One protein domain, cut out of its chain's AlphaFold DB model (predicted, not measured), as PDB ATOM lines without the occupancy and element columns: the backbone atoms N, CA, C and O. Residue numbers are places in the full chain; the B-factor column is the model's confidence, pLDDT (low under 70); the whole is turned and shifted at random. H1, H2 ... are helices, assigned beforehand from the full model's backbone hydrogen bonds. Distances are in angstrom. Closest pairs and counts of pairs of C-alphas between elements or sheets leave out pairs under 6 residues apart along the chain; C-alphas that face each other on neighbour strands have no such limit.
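Overview. This is residues 20 to 109 of the 484 residues of the protein "Hypothetical protein" of Emiliania huxleyi (UniProt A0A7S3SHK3). Two long helices, H4 and H3, run the same way and make a narrow, lopsided V: the end of H3 meets H4 partway along, near Val 97, and the V opens toward the two short helices, H2 across the beginning of H3 and H1 near the beginning of H4. The long link of residues 61 to 85 folds back from the end of H3 along the V to the beginning of H4, while residues 102 to 109, of which 102 to 107 belong to H4, stick out at the narrow end. The printed part has 90 residues with four named helices, in the order H1, H2, H3, H4, and no named strand; its class is all helix. It is elongated and only just loose, close to compact, with a radius of gyration of the C-alphas of 14.9 A and spans of 49 by 26 by 21 A.

Along the chain. The longest helix, H4, holds residues 86 to 107 and measures 31.2 A from first to last C-alpha, from C-alpha 86 at (164.574, 155.409, 181.253) to C-alpha 107 at (139.918, 168.868, 167.788). H3 holds residues 44 to 60 and measures 24.8 A; C-alpha 44 is at (181.882, 156.209, 167.283). H2, residues 34 to 40, measures 10.1 A, and H1, residues 20 to 26, measures 9.8 A.

Arrangement. H4 and H3 touch, at a shallow tilt of 31 degrees, the same way. They touch with residues 93 to 97 of H4 and residues 56 to 60 of H3 alone, and their closest C-alphas are those of Val 97 and Val 60, 6.0 A apart. H3 also touches H2, with its residues 46 to 50 alone; the closest C-alphas are those of Gly 46 and Leu 39, 4.8 A apart. H2 and H3 are about perpendicular, at 85 degrees. H1 touches no helix. It is close to H4 but not clearly touching, with the C-alphas of Leu 25 and Leu 86 as the closest, 7.7 A apart, and the two are about perpendicular, at 84 degrees. H1 is apart from H2 and H3, and H2 is apart from H4. In H1, H2, H3 and H4 every O i to N i+4 pair is within hydrogen-bond range.

Size, cuts and confidence. The two C-alphas farthest apart are those of Gln 41 and Leu 109, 50.2 A. Residues 102 to 109 stand free; without them the body of 82 residues spans 36 by 26 by 20 A. The printed part has no cut. The link from H3 to H4, 25 residues, is long; the link from H1 to H2 is short and that from H2 to H3 is tight. The mean pLDDT of the printed part is 72.4, and residues 20 to 42 and 77 to 85 are under 70.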
ATOM      1  N   ARG A  20     172.812 144.899 173.351       37.34
ATOM      2  CA  ARG A  20     173.854 145.898 173.615       37.34
ATOM      3  C   ARG A  20     173.264 147.200 174.162       37.34
ATOM      4  O   ARG A  20     173.833 147.761 175.087       37.34
ATOM      5  N   LEU A  21     172.110 147.644 173.657       39.78
ATOM      6  CA  LEU A  21     171.444 148.871 174.114       39.78
ATOM      7  C   LEU A  21     170.831 148.696 175.511       39.78
ATOM      8  O   LEU A  21     170.917 149.605 176.333       39.78
ATOM      9  N   SER A  22     170.282 147.512 175.817       37.97
ATOM     10  CA  SER A  22     169.777 147.217 177.166       37.97
ATOM     11  C   SER A  22     170.908 147.153 178.196       37.97
ATOM     12  O   SER A  22     170.757 147.708 179.278       37.97
ATOM     13  N   ARG A  23     172.072 146.577 177.855       39.50
ATOM     14  CA  ARG A  23     173.280 146.619 178.702       39.50
ATOM     15  C   ARG A  23     173.827 148.037 178.878       39.50
ATOM     16  O   ARG A  23     174.201 148.390 179.989       39.50
ATOM     17  N   PHE A  24     173.824 148.847 177.821       45.66
ATOM     18  CA  PHE A  24     174.310 150.230 177.854       45.66
ATOM     19  C   PHE A  24     173.438 151.138 178.735       45.66
ATOM     20  O   PHE A  24     173.952 151.915 179.531       45.66
ATOM     21  N   LEU A  25     172.112 150.982 178.664       43.88
ATOM     22  CA  LEU A  25     171.167 151.736 179.496       43.88
ATOM     23  C   LEU A  25     171.008 151.157 180.917       43.88
ATOM     24  O   LEU A  25     170.652 151.889 181.835       43.88
ATOM     25  N   SER A  26     171.273 149.861 181.111       41.19
ATOM     26  CA  SER A  26     171.237 149.179 182.418       41.19
ATOM     27  C   SER A  26     172.508 149.406 183.252       41.19
ATOM     28  O   SER A  26     172.452 149.332 184.475       41.19
ATOM     29  N   GLY A  27     173.643 149.722 182.616       38.47
ATOM     30  CA  GLY A  27     174.947 149.914 183.268       38.47
ATOM     31  C   GLY A  27     175.119 151.202 184.090       38.47
ATOM     32  O   GLY A  27     176.186 151.416 184.653       38.47
ATOM     33  N   CYS A  28     174.098 152.055 184.194       41.22
ATOM     34  CA  CYS A  28     174.123 153.281 185.004       41.22
ATOM     35  C   CYS A  28     173.823 153.001 186.493       41.22
ATOM     36  O   CYS A  28     172.911 153.590 187.068       41.22
ATOM     37  N   THR A  29     174.528 152.047 187.109       38.38
ATOM     38  CA  THR A  29     174.319 151.623 188.511       38.38
ATOM     39  C   THR A  29     175.242 152.310 189.519       38.38
ATOM     40  O   THR A  29     175.107 152.084 190.719       38.38
ATOM     41  N   THR A  30     176.160 153.163 189.069       38.28
ATOM     42  CA  THR A  30     177.056 153.946 189.925       38.28
ATOM     43  C   THR A  30     176.659 155.424 189.892       38.28
ATOM     44  O   THR A  30     176.255 155.942 188.854       38.28
ATOM     45  N   ASN A  31     176.780 156.120 191.031       39.53
ATOM     46  CA  ASN A  31     176.491 157.559 191.221       39.53
ATOM     47  C   ASN A  31     177.319 158.515 190.329       39.53
ATOM     48  O   ASN A  31     177.275 159.730 190.504       39.53
ATOM     49  N   VAL A  32     178.081 157.978 189.381       42.81
ATOM     50  CA  VAL A  32     178.934 158.698 188.447       42.81
ATOM     51  C   VAL A  32     178.511 158.265 187.054       42.81
ATOM     52  O   VAL A  32     178.624 157.090 186.726       42.81
ATOM     53  N   ASN A  33     177.997 159.194 186.250       48.16
ATOM     54  CA  ASN A  33     177.486 158.920 184.910       48.16
ATOM     55  C   ASN A  33     178.620 158.454 183.970       48.16
ATOM     56  O   ASN A  33     179.369 159.298 183.468       48.16
ATOM     57  N   PRO A  34     178.763 157.143 183.685       51.28
ATOM     58  CA  PRO A  34     179.851 156.629 182.843       51.28
ATOM     59  C   PRO A  34     179.652 157.035 181.373       51.28
ATOM     60  O   PRO A  34     180.591 157.078 180.580       51.28
ATOM     61  N   LEU A  35     178.407 157.361 181.026       53.25
ATOM     62  CA  LEU A  35     177.933 157.761 179.711       53.25
ATOM     63  C   LEU A  35     178.411 159.179 179.369       53.25
ATOM     64  O   LEU A  35     178.852 159.420 178.248       53.25
ATOM     65  N   GLY A  36     178.429 160.089 180.348       51.53
ATOM     66  CA  GLY A  36     179.007 161.428 180.195       51.53
ATOM     67  C   GLY A  36     180.503 161.396 179.858       51.53
ATOM     68  O   GLY A  36     180.949 162.128 178.976       51.53
ATOM     69  N   ALA A  37     181.265 160.492 180.484       50.53
ATOM     70  CA  ALA A  37     182.694 160.308 180.210       50.53
ATOM     71  C   ALA A  37     182.959 159.690 178.821       50.53
ATOM     72  O   ALA A  37     183.852 160.143 178.106       50.53
ATOM     73  N   GLN A  38     182.145 158.716 178.394       51.72
ATOM     74  CA  GLN A  38     182.228 158.107 177.056       51.72
ATOM     75  C   GLN A  38     181.704 158.998 175.919       51.72
ATOM     76  O   GLN A  38     182.061 158.771 174.768       51.72
ATOM     77  N   LEU A  39     180.853 159.983 176.221       53.12
ATOM     78  CA  LEU A  39     180.405 161.009 175.271       53.12
ATOM     79  C   LEU A  39     181.400 162.171 175.152       53.12
ATOM     80  O   LEU A  39     181.410 162.853 174.130       53.12
ATOM     81  N   GLY A  40     182.217 162.400 176.187       52.47
ATOM     82  CA  GLY A  40     183.334 163.349 176.166       52.47
ATOM     83  C   GLY A  40     184.569 162.824 175.424       52.47
ATOM     84  O   GLY A  40     185.325 163.613 174.864       52.47
ATOM     85  N   GLN A  41     184.755 161.502 175.368       55.16
ATOM     86  CA  GLN A  41     185.729 160.847 174.494       55.16
ATOM     87  C   GLN A  41     185.054 160.560 173.145       55.16
ATOM     88  O   GLN A  41     184.039 159.876 173.116       55.16
ATOM     89  N   LEU A  42     185.576 161.087 172.033       60.31
ATOM     90  CA  LEU A  42     185.035 160.979 170.660       60.31
ATOM     91  C   LEU A  42     184.992 159.526 170.128       60.31
ATOM     92  O   LEU A  42     185.680 159.164 169.177       60.31
ATOM     93  N   THR A  43     184.218 158.649 170.761       76.06
ATOM     94  CA  THR A  43     184.034 157.267 170.323       76.06
ATOM     95  C   THR A  43     182.883 157.197 169.313       76.06
ATOM     96  O   THR A  43     181.846 157.832 169.530       76.06
ATOM     97  N   PRO A  44     182.970 156.364 168.258       77.31
ATOM     98  CA  PRO A  44     181.882 156.209 167.283       77.31
ATOM     99  C   PRO A  44     180.530 155.815 167.910       77.31
ATOM    100  O   PRO A  44     179.457 156.181 167.422       77.31
ATOM    101  N   THR A  45     180.568 155.077 169.027       76.38
ATOM    102  CA  THR A  45     179.364 154.679 169.777       76.38
ATOM    103  C   THR A  45     178.767 155.859 170.546       76.38
ATOM    104  O   THR A  45     177.549 156.048 170.509       76.38
ATOM    105  N   GLY A  46     179.603 156.682 171.190       76.56
ATOM    106  CA  GLY A  46     179.174 157.917 171.848       76.56
ATOM    107  C   GLY A  46     178.551 158.905 170.859       76.56
ATOM    108  O   GLY A  46     177.449 159.400 171.091       76.56
ATOM    109  N   GLU A  47     179.178 159.126 169.703       79.31
ATOM    110  CA  GLU A  47     178.625 159.993 168.652       79.31
ATOM    111  C   GLU A  47     177.278 159.491 168.120       79.31
ATOM    112  O   GLU A  47     176.324 160.265 167.988       79.31
ATOM    113  N   SER A  48     177.161 158.182 167.876       82.56
ATOM    114  CA  SER A  48     175.901 157.565 167.444       82.56
ATOM    115  C   SER A  48     174.798 157.730 168.492       82.56
ATOM    116  O   SER A  48     173.664 158.076 168.148       82.56
ATOM    117  N   PHE A  49     175.123 157.545 169.777       83.06
ATOM    118  CA  PHE A  49     174.190 157.782 170.877       83.06
ATOM    119  C   PHE A  49     173.756 159.249 170.936       83.06
ATOM    120  O   PHE A  49     172.558 159.526 170.984       83.06
ATOM    121  N   LYS A  50     174.706 160.190 170.878       84.00
ATOM    122  CA  LYS A  50     174.429 161.631 170.879       84.00
ATOM    123  C   LYS A  50     173.486 162.009 169.739       84.00
ATOM    124  O   LYS A  50     172.463 162.645 169.981       84.00
ATOM    125  N   LYS A  51     173.766 161.544 168.518       87.44
ATOM    126  CA  LYS A  51     172.932 161.799 167.336       87.44
ATOM    127  C   LYS A  51     171.511 161.250 167.500       87.44
ATOM    128  O   LYS A  51     170.549 161.927 167.133       87.44
ATOM    129  N   ALA A  52     171.365 160.045 168.057       88.88
ATOM    130  CA  ALA A  52     170.062 159.449 168.347       88.88
ATOM    131  C   ALA A  52     169.304 160.220 169.442       88.88
ATOM    132  O   ALA A  52     168.110 160.485 169.288       88.88
ATOM    133  N   TRP A  53     169.992 160.620 170.515       89.12
ATOM    134  CA  TRP A  53     169.424 161.420 171.600       89.12
ATOM    135  C   TRP A  53     168.916 162.767 171.093       89.12
ATOM    136  O   TRP A  53     167.744 163.085 171.264       89.12
ATOM    137  N   GLU A  54     169.757 163.516 170.381       90.38
ATOM    138  CA  GLU A  54     169.388 164.795 169.767       90.38
ATOM    139  C   GLU A  54     168.262 164.635 168.736       90.38
ATOM    140  O   GLU A  54     167.399 165.502 168.612       90.38
ATOM    141  N   GLY A  55     168.227 163.508 168.016       92.00
ATOM    142  CA  GLY A  55     167.101 163.128 167.162       92.00
ATOM    143  C   GLY A  55     165.789 163.040 167.934       92.00
ATOM    144  O   GLY A  55     164.811 163.676 167.548       92.00
ATOM    145  N   MET A  56     165.783 162.329 169.062       92.50
ATOM    146  CA  MET A  56     164.612 162.246 169.936       92.50
ATOM    147  C   MET A  56     164.257 163.598 170.569       92.50
ATOM    148  O   MET A  56     163.076 163.914 170.680       92.50
ATOM    149  N   GLN A  57     165.244 164.424 170.932       92.44
ATOM    150  CA  GLN A  57     165.006 165.778 171.448       92.44
ATOM    151  C   GLN A  57     164.313 166.674 170.419       92.44
ATOM    152  O   GLN A  57     163.412 167.434 170.773       92.44
ATOM    153  N   ARG A  58     164.686 166.568 169.136       91.94
ATOM    154  CA  ARG A  58     164.009 167.299 168.054       91.94
ATOM    155  C   ARG A  58     162.536 166.917 167.927       91.94
ATOM    156  O   ARG A  58     161.728 167.796 167.660       91.94
ATOM    157  N   GLU A  59     162.181 165.651 168.152       90.00
ATOM    158  CA  GLU A  59     160.782 165.201 168.093       90.00
ATOM    159  C   GLU A  59     159.900 165.791 169.202       90.00
ATOM    160  O   GLU A  59     158.696 165.928 169.000       90.00
ATOM    161  N   VAL A  60     160.470 166.104 170.372       90.06
ATOM    162  CA  VAL A  60     159.706 166.573 171.546       90.06
ATOM    163  C   VAL A  60     159.792 168.082 171.785       90.06
ATOM    164  O   VAL A  60     159.044 168.624 172.603       90.06
ATOM    165  N   ARG A  61     160.698 168.773 171.087       85.94
ATOM    166  CA  ARG A  61     160.941 170.210 171.253       85.94
ATOM    167  C   ARG A  61     159.669 171.023 170.968       85.94
ATOM    168  O   ARG A  61     159.015 170.830 169.952       85.94
ATOM    169  N   GLY A  62     159.378 171.988 171.844       79.38
ATOM    170  CA  GLY A  62     158.311 172.980 171.650       79.38
ATOM    171  C   GLY A  62     156.916 172.564 172.134       79.38
ATOM    172  O   GLY A  62     155.986 173.352 172.021       79.38
ATOM    173  N   GLU A  63     156.758 171.364 172.700       78.19
ATOM    174  CA  GLU A  63     155.439 170.815 173.075       78.19
ATOM    175  C   GLU A  63     155.188 170.809 174.593       78.19
ATOM    176  O   GLU A  63     154.147 170.337 175.047       78.19
ATOM    177  N   GLY A  64     156.141 171.313 175.389       80.94
ATOM    178  CA  GLY A  64     155.996 171.498 176.840       80.94
ATOM    179  C   GLY A  64     155.824 170.209 177.656       80.94
ATOM    180  O   GLY A  64     155.424 170.269 178.817       80.94
ATOM    181  N   VAL A  65     156.094 169.035 177.073       83.38
ATOM    182  CA  VAL A  65     155.997 167.745 177.768       83.38
ATOM    183  C   VAL A  65     157.318 167.448 178.467       83.38
ATOM    184  O   VAL A  65     158.280 167.043 177.815       83.38
ATOM    185  N   ALA A  66     157.334 167.604 179.790       84.75
ATOM    186  CA  ALA A  66     158.504 167.308 180.608       84.75
ATOM    187  C   ALA A  66     158.863 165.812 180.585       84.75
ATOM    188  O   ALA A  66     157.986 164.939 180.595       84.75
ATOM    189  N   GLY A  67     160.155 165.504 180.590       85.50
ATOM    190  CA  GLY A  67     160.642 164.134 180.609       85.50
ATOM    191  C   GLY A  67     162.153 164.007 180.420       85.50
ATOM    192  O   GLY A  67     162.891 164.988 180.460       85.50
ATOM    193  N   PRO A  68     162.661 162.778 180.230       84.38
ATOM    194  CA  PRO A  68     164.099 162.538 180.208       84.38
ATOM    195  C   PRO A  68     164.836 163.222 179.054       84.38
ATOM    196  O   PRO A  68     166.043 163.366 179.149       84.38
ATOM    197  N   LEU A  69     164.157 163.619 177.975       88.00
ATOM    198  CA  LEU A  69     164.775 164.309 176.836       88.00
ATOM    199  C   LEU A  69     165.020 165.804 177.094       88.00
ATOM    200  O   LEU A  69     165.596 166.469 176.234       88.00
ATOM    201  N   ASP A  70     164.634 166.329 178.259       87.25
ATOM    202  CA  ASP A  70     164.872 167.732 178.624       87.25
ATOM    203  C   ASP A  70     166.346 167.992 178.977       87.25
ATOM    204  O   ASP A  70     166.824 169.121 178.876       87.25
ATOM    205  N   VAL A  71     167.086 166.943 179.355       85.00
ATOM    206  CA  VAL A  71     168.515 167.025 179.689       85.00
ATOM    207  C   VAL A  71     169.399 166.761 178.472       85.00
ATOM    208  O   VAL A  71     168.994 166.127 177.490       85.00
ATOM    209  N   ARG A  72     170.648 167.232 178.528       83.62
ATOM    210  CA  ARG A  72     171.620 167.014 177.445       83.62
ATOM    211  C   ARG A  72     172.020 165.539 177.363       83.62
ATOM    212  O   ARG A  72     172.002 164.834 178.365       83.62
ATOM    213  N   ALA A  73     172.449 165.077 176.186       81.38
ATOM    214  CA  ALA A  73     172.874 163.683 175.991       81.38
ATOM    215  C   ALA A  73     173.925 163.190 177.020       81.38
ATOM    216  O   ALA A  73     173.763 162.073 177.508       81.38
ATOM    217  N   PRO A  74     174.939 163.990 177.426       76.25
ATOM    218  CA  PRO A  74     175.894 163.590 178.471       76.25
ATOM    219  C   PRO A  74     175.282 163.422 179.864       76.25
ATOM    220  O   PRO A  74     175.879 162.786 180.721       76.25
ATOM    221  N   GLU A  75     174.102 163.994 180.096       75.88
ATOM    222  CA  GLU A  75     173.356 163.923 181.354       75.88
ATOM    223  C   GLU A  75     172.269 162.837 181.309       75.88
ATOM    224  O   GLU A  75     171.507 162.676 182.264       75.88
ATOM    225  N   ALA A  76     172.186 162.064 180.219       75.94
ATOM    226  CA  ALA A  76     171.238 160.968 180.096       75.94
ATOM    227  C   ALA A  76     171.411 159.987 181.267       75.94
ATOM    228  O   ALA A  76     172.494 159.455 181.497       75.94
ATOM    229  N   GLY A  77     170.335 159.768 182.025       68.06
ATOM    230  CA  GLY A  77     170.343 158.881 183.191       68.06
ATOM    231  C   GLY A  77     170.802 159.512 184.514       68.06
ATOM    232  O   GLY A  77     170.664 158.847 185.539       68.06
ATOM    233  N   ASN A  78     171.265 160.773 184.538       68.19
ATOM    234  CA  ASN A  78     171.674 161.453 185.777       68.19
ATOM    235  C   ASN A  78     170.557 161.487 186.833       68.19
ATOM    236  O   ASN A  78     169.387 161.714 186.515       68.19
ATOM    237  N   GLY A  79     170.944 161.297 188.102       60.25
ATOM    238  CA  GLY A  79     170.049 161.396 189.259       60.25
ATOM    239  C   GLY A  79     169.110 160.203 189.456       60.25
ATOM    240  O   GLY A  79     168.067 160.350 190.092       60.25
ATOM    241  N   ARG A  80     169.428 159.026 188.895       61.09
ATOM    242  CA  ARG A  80     168.539 157.854 188.935       61.09
ATOM    243  C   ARG A  80     169.146 156.686 189.698       61.09
ATOM    244  O   ARG A  80     170.150 156.120 189.289       61.09
ATOM    245  N   ALA A  81     168.463 156.273 190.763       45.88
ATOM    246  CA  ALA A  81     168.708 154.999 191.419       45.88
ATOM    247  C   ALA A  81     167.940 153.883 190.681       45.88
ATOM    248  O   ALA A  81     166.716 153.795 190.778       45.88
ATOM    249  N   GLY A  82     168.656 153.034 189.936       51.66
ATOM    250  CA  GLY A  82     168.133 151.780 189.376       51.66
ATOM    251  C   GLY A  82     167.912 151.754 187.854       51.66
ATOM    252  O   GLY A  82     167.583 152.751 187.217       51.66
ATOM    253  N   SER A  83     168.060 150.559 187.268       47.84
ATOM    254  CA  SER A  83     168.016 150.278 185.820       47.84
ATOM    255  C   SER A  83     166.609 150.275 185.195       47.84
ATOM    256  O   SER A  83     166.456 150.166 183.978       47.84
ATOM    257  N   ALA A  84     165.551 150.410 185.996       52.88
ATOM    258  CA  ALA A  84     164.175 150.286 185.530       52.88
ATOM    259  C   ALA A  84     163.530 151.662 185.289       52.88
ATOM    260  O   ALA A  84     162.962 152.256 186.200       52.88
ATOM    261  N   GLY A  85     163.535 152.154 184.042       68.56
ATOM    262  CA  GLY A  85     162.533 153.154 183.637       68.56
ATOM    263  C   GLY A  85     162.919 154.208 182.605       68.56
ATOM    264  O   GLY A  85     162.011 154.876 182.116       68.56
ATOM    265  N   LEU A  86     164.193 154.366 182.222       76.75
ATOM    266  CA  LEU A  86     164.574 155.409 181.253       76.75
ATOM    267  C   LEU A  86     163.919 155.190 179.883       76.75
ATOM    268  O   LEU A  86     163.226 156.079 179.402       76.75
ATOM    269  N   GLN A  87     164.033 153.991 179.305       81.25
ATOM    270  CA  GLN A  87     163.375 153.655 178.034       81.25
ATOM    271  C   GLN A  87     161.861 153.910 178.084       81.25
ATOM    272  O   GLN A  87     161.308 154.547 177.194       81.25
ATOM    273  N   ARG A  88     161.187 153.458 179.150       81.00
ATOM    274  CA  ARG A  88     159.741 153.647 179.325       81.00
ATOM    275  C   ARG A  88     159.366 155.127 179.364       81.00
ATOM    276  O   ARG A  88     158.387 155.512 178.736       81.00
ATOM    277  N   GLN A  89     160.123 155.941 180.091       81.44
ATOM    278  CA  GLN A  89     159.862 157.374 180.200       81.44
ATOM    279  C   GLN A  89     160.161 158.118 178.895       81.44
ATOM    280  O   GLN A  89     159.398 159.004 178.525       81.44
ATOM    281  N   LEU A  90     161.214 157.727 178.167       86.62
ATOM    282  CA  LEU A  90     161.500 158.244 176.825       86.62
ATOM    283  C   LEU A  90     160.334 157.961 175.871       86.62
ATOM    284  O   LEU A  90     159.856 158.867 175.189       86.62
ATOM    285  N   THR A  91     159.838 156.720 175.860       86.88
ATOM    286  CA  THR A  91     158.657 156.342 175.074       86.88
ATOM    287  C   THR A  91     157.435 157.154 175.495       86.88
ATOM    288  O   THR A  91     156.772 157.725 174.637       86.88
ATOM    289  N   GLN A  92     157.169 157.284 176.799       84.50
ATOM    290  CA  GLN A  92     156.036 158.061 177.311       84.50
ATOM    291  C   GLN A  92     156.091 159.534 176.890       84.50
ATOM    292  O   GLN A  92     155.081 160.055 176.423       84.50
ATOM    293  N   GLN A  93     157.248 160.192 177.013       86.38
ATOM    294  CA  GLN A  93     157.411 161.595 176.618       86.38
ATOM    295  C   GLN A  93     157.150 161.774 175.115       86.38
ATOM    296  O   GLN A  93     156.324 162.599 174.721       86.38
ATOM    297  N   ARG A  94     157.786 160.952 174.268       91.00
ATOM    298  CA  ARG A  94     157.629 161.017 172.803       91.00
ATOM    299  C   ARG A  94     156.204 160.708 172.347       91.00
ATOM    300  O   ARG A  94     155.656 161.415 171.503       91.00
ATOM    301  N   GLU A  95     155.580 159.668 172.899       88.31
ATOM    302  CA  GLU A  95     154.196 159.308 172.572       88.31
ATOM    303  C   GLU A  95     153.201 160.376 173.029       88.31
ATOM    304  O   GLU A  95     152.228 160.648 172.323       88.31
ATOM    305  N   GLN A  96     153.450 161.022 174.171       84.62
ATOM    306  CA  GLN A  96     152.599 162.099 174.662       84.62
ATOM    307  C   GLN A  96     152.671 163.339 173.762       84.62
ATOM    308  O   GLN A  96     151.629 163.929 173.478       84.62
ATOM    309  N   VAL A  97     153.855 163.695 173.254       87.25
ATOM    310  CA  VAL A  97     154.007 164.771 172.261       87.25
ATOM    311  C   VAL A  97     153.233 164.458 170.980       87.25
ATOM    312  O   VAL A  97     152.388 165.250 170.560       87.25
ATOM    313  N   LYS A  98     153.430 163.267 170.402       89.00
ATOM    314  CA  LYS A  98     152.692 162.841 169.199       89.00
ATOM    315  C   LYS A  98     151.179 162.837 169.431       89.00
ATOM    316  O   LYS A  98     150.413 163.260 168.568       89.00
ATOM    317  N   ARG A  99     150.732 162.406 170.616       87.06
ATOM    318  CA  ARG A  99     149.322 162.468 171.023       87.06
ATOM    319  C   ARG A  99     148.819 163.909 171.100       87.06
ATOM    320  O   ARG A  99     147.709 164.152 170.641       87.06
ATOM    321  N   ASN A 100     149.584 164.844 171.664       85.12
ATOM    322  CA  ASN A 100     149.191 166.254 171.760       85.12
ATOM    323  C   ASN A 100     149.017 166.879 170.368       85.12
ATOM    324  O   ASN A 100     148.004 167.531 170.115       85.12
ATOM    325  N   GLN A 101     149.959 166.626 169.456       87.12
ATOM    326  CA  GLN A 101     149.890 167.062 168.058       87.12
ATOM    327  C   GLN A 101     148.646 166.506 167.359       87.12
ATOM    328  O   GLN A 101     147.842 167.265 166.820       87.12
ATOM    329  N   LEU A 102     148.433 165.189 167.443       89.12
ATOM    330  CA  LEU A 102     147.255 164.540 166.868       89.12
ATOM    331  C   LEU A 102     145.951 165.068 167.483       89.12
ATOM    332  O   LEU A 102     144.983 165.308 166.764       89.12
ATOM    333  N   SER A 103     145.933 165.303 168.798       88.31
ATOM    334  CA  SER A 103     144.770 165.855 169.491       88.31
ATOM    335  C   SER A 103     144.421 167.248 168.984       88.31
ATOM    336  O   SER A 103     143.244 167.525 168.786       88.31
ATOM    337  N   ARG A 104     145.410 168.122 168.752       88.19
ATOM    338  CA  ARG A 104     145.166 169.457 168.183       88.19
ATOM    339  C   ARG A 104     144.531 169.356 166.797       88.19
ATOM    340  O   ARG A 104     143.506 169.989 166.562       88.19
ATOM    341  N   SER A 105     145.073 168.504 165.927       90.88
ATOM    342  CA  SER A 105     144.531 168.294 164.579       90.88
ATOM    343  C   SER A 105     143.103 167.742 164.595       90.88
ATOM    344  O   SER A 105     142.251 168.223 163.855       90.88
ATOM    345  N   ILE A 106     142.810 166.759 165.454       91.00
ATOM    346  CA  ILE A 106     141.473 166.155 165.541       91.00
ATOM    347  C   ILE A 106     140.449 167.119 166.154       91.00
ATOM    348  O   ILE A 106     139.305 167.160 165.708       91.00
ATOM    349  N   LEU A 107     140.831 167.907 167.159       89.06
ATOM    350  CA  LEU A 107     139.918 168.868 167.788       89.06
ATOM    351  C   LEU A 107     139.613 170.077 166.901       89.06
ATOM    352  O   LEU A 107     138.581 170.715 167.100       89.06
ATOM    353  N   GLY A 108     140.464 170.351 165.908       89.75
ATOM    354  CA  GLY A 108     140.175 171.303 164.837       89.75
ATOM    355  C   GLY A 108     139.061 170.850 163.886       89.75
ATOM    356  O   GLY A 108     138.536 171.673 163.140       89.75
ATOM    357  N   LEU A 109     138.665 169.570 163.908       92.75
ATOM    358  CA  LEU A 109     137.532 169.085 163.117       92.75
ATOM    359  C   LEU A 109     136.194 169.600 163.682       92.75
ATOM    360  O   LEU A 109     136.073 169.784 164.901       92.75
TER     361      LEU A 109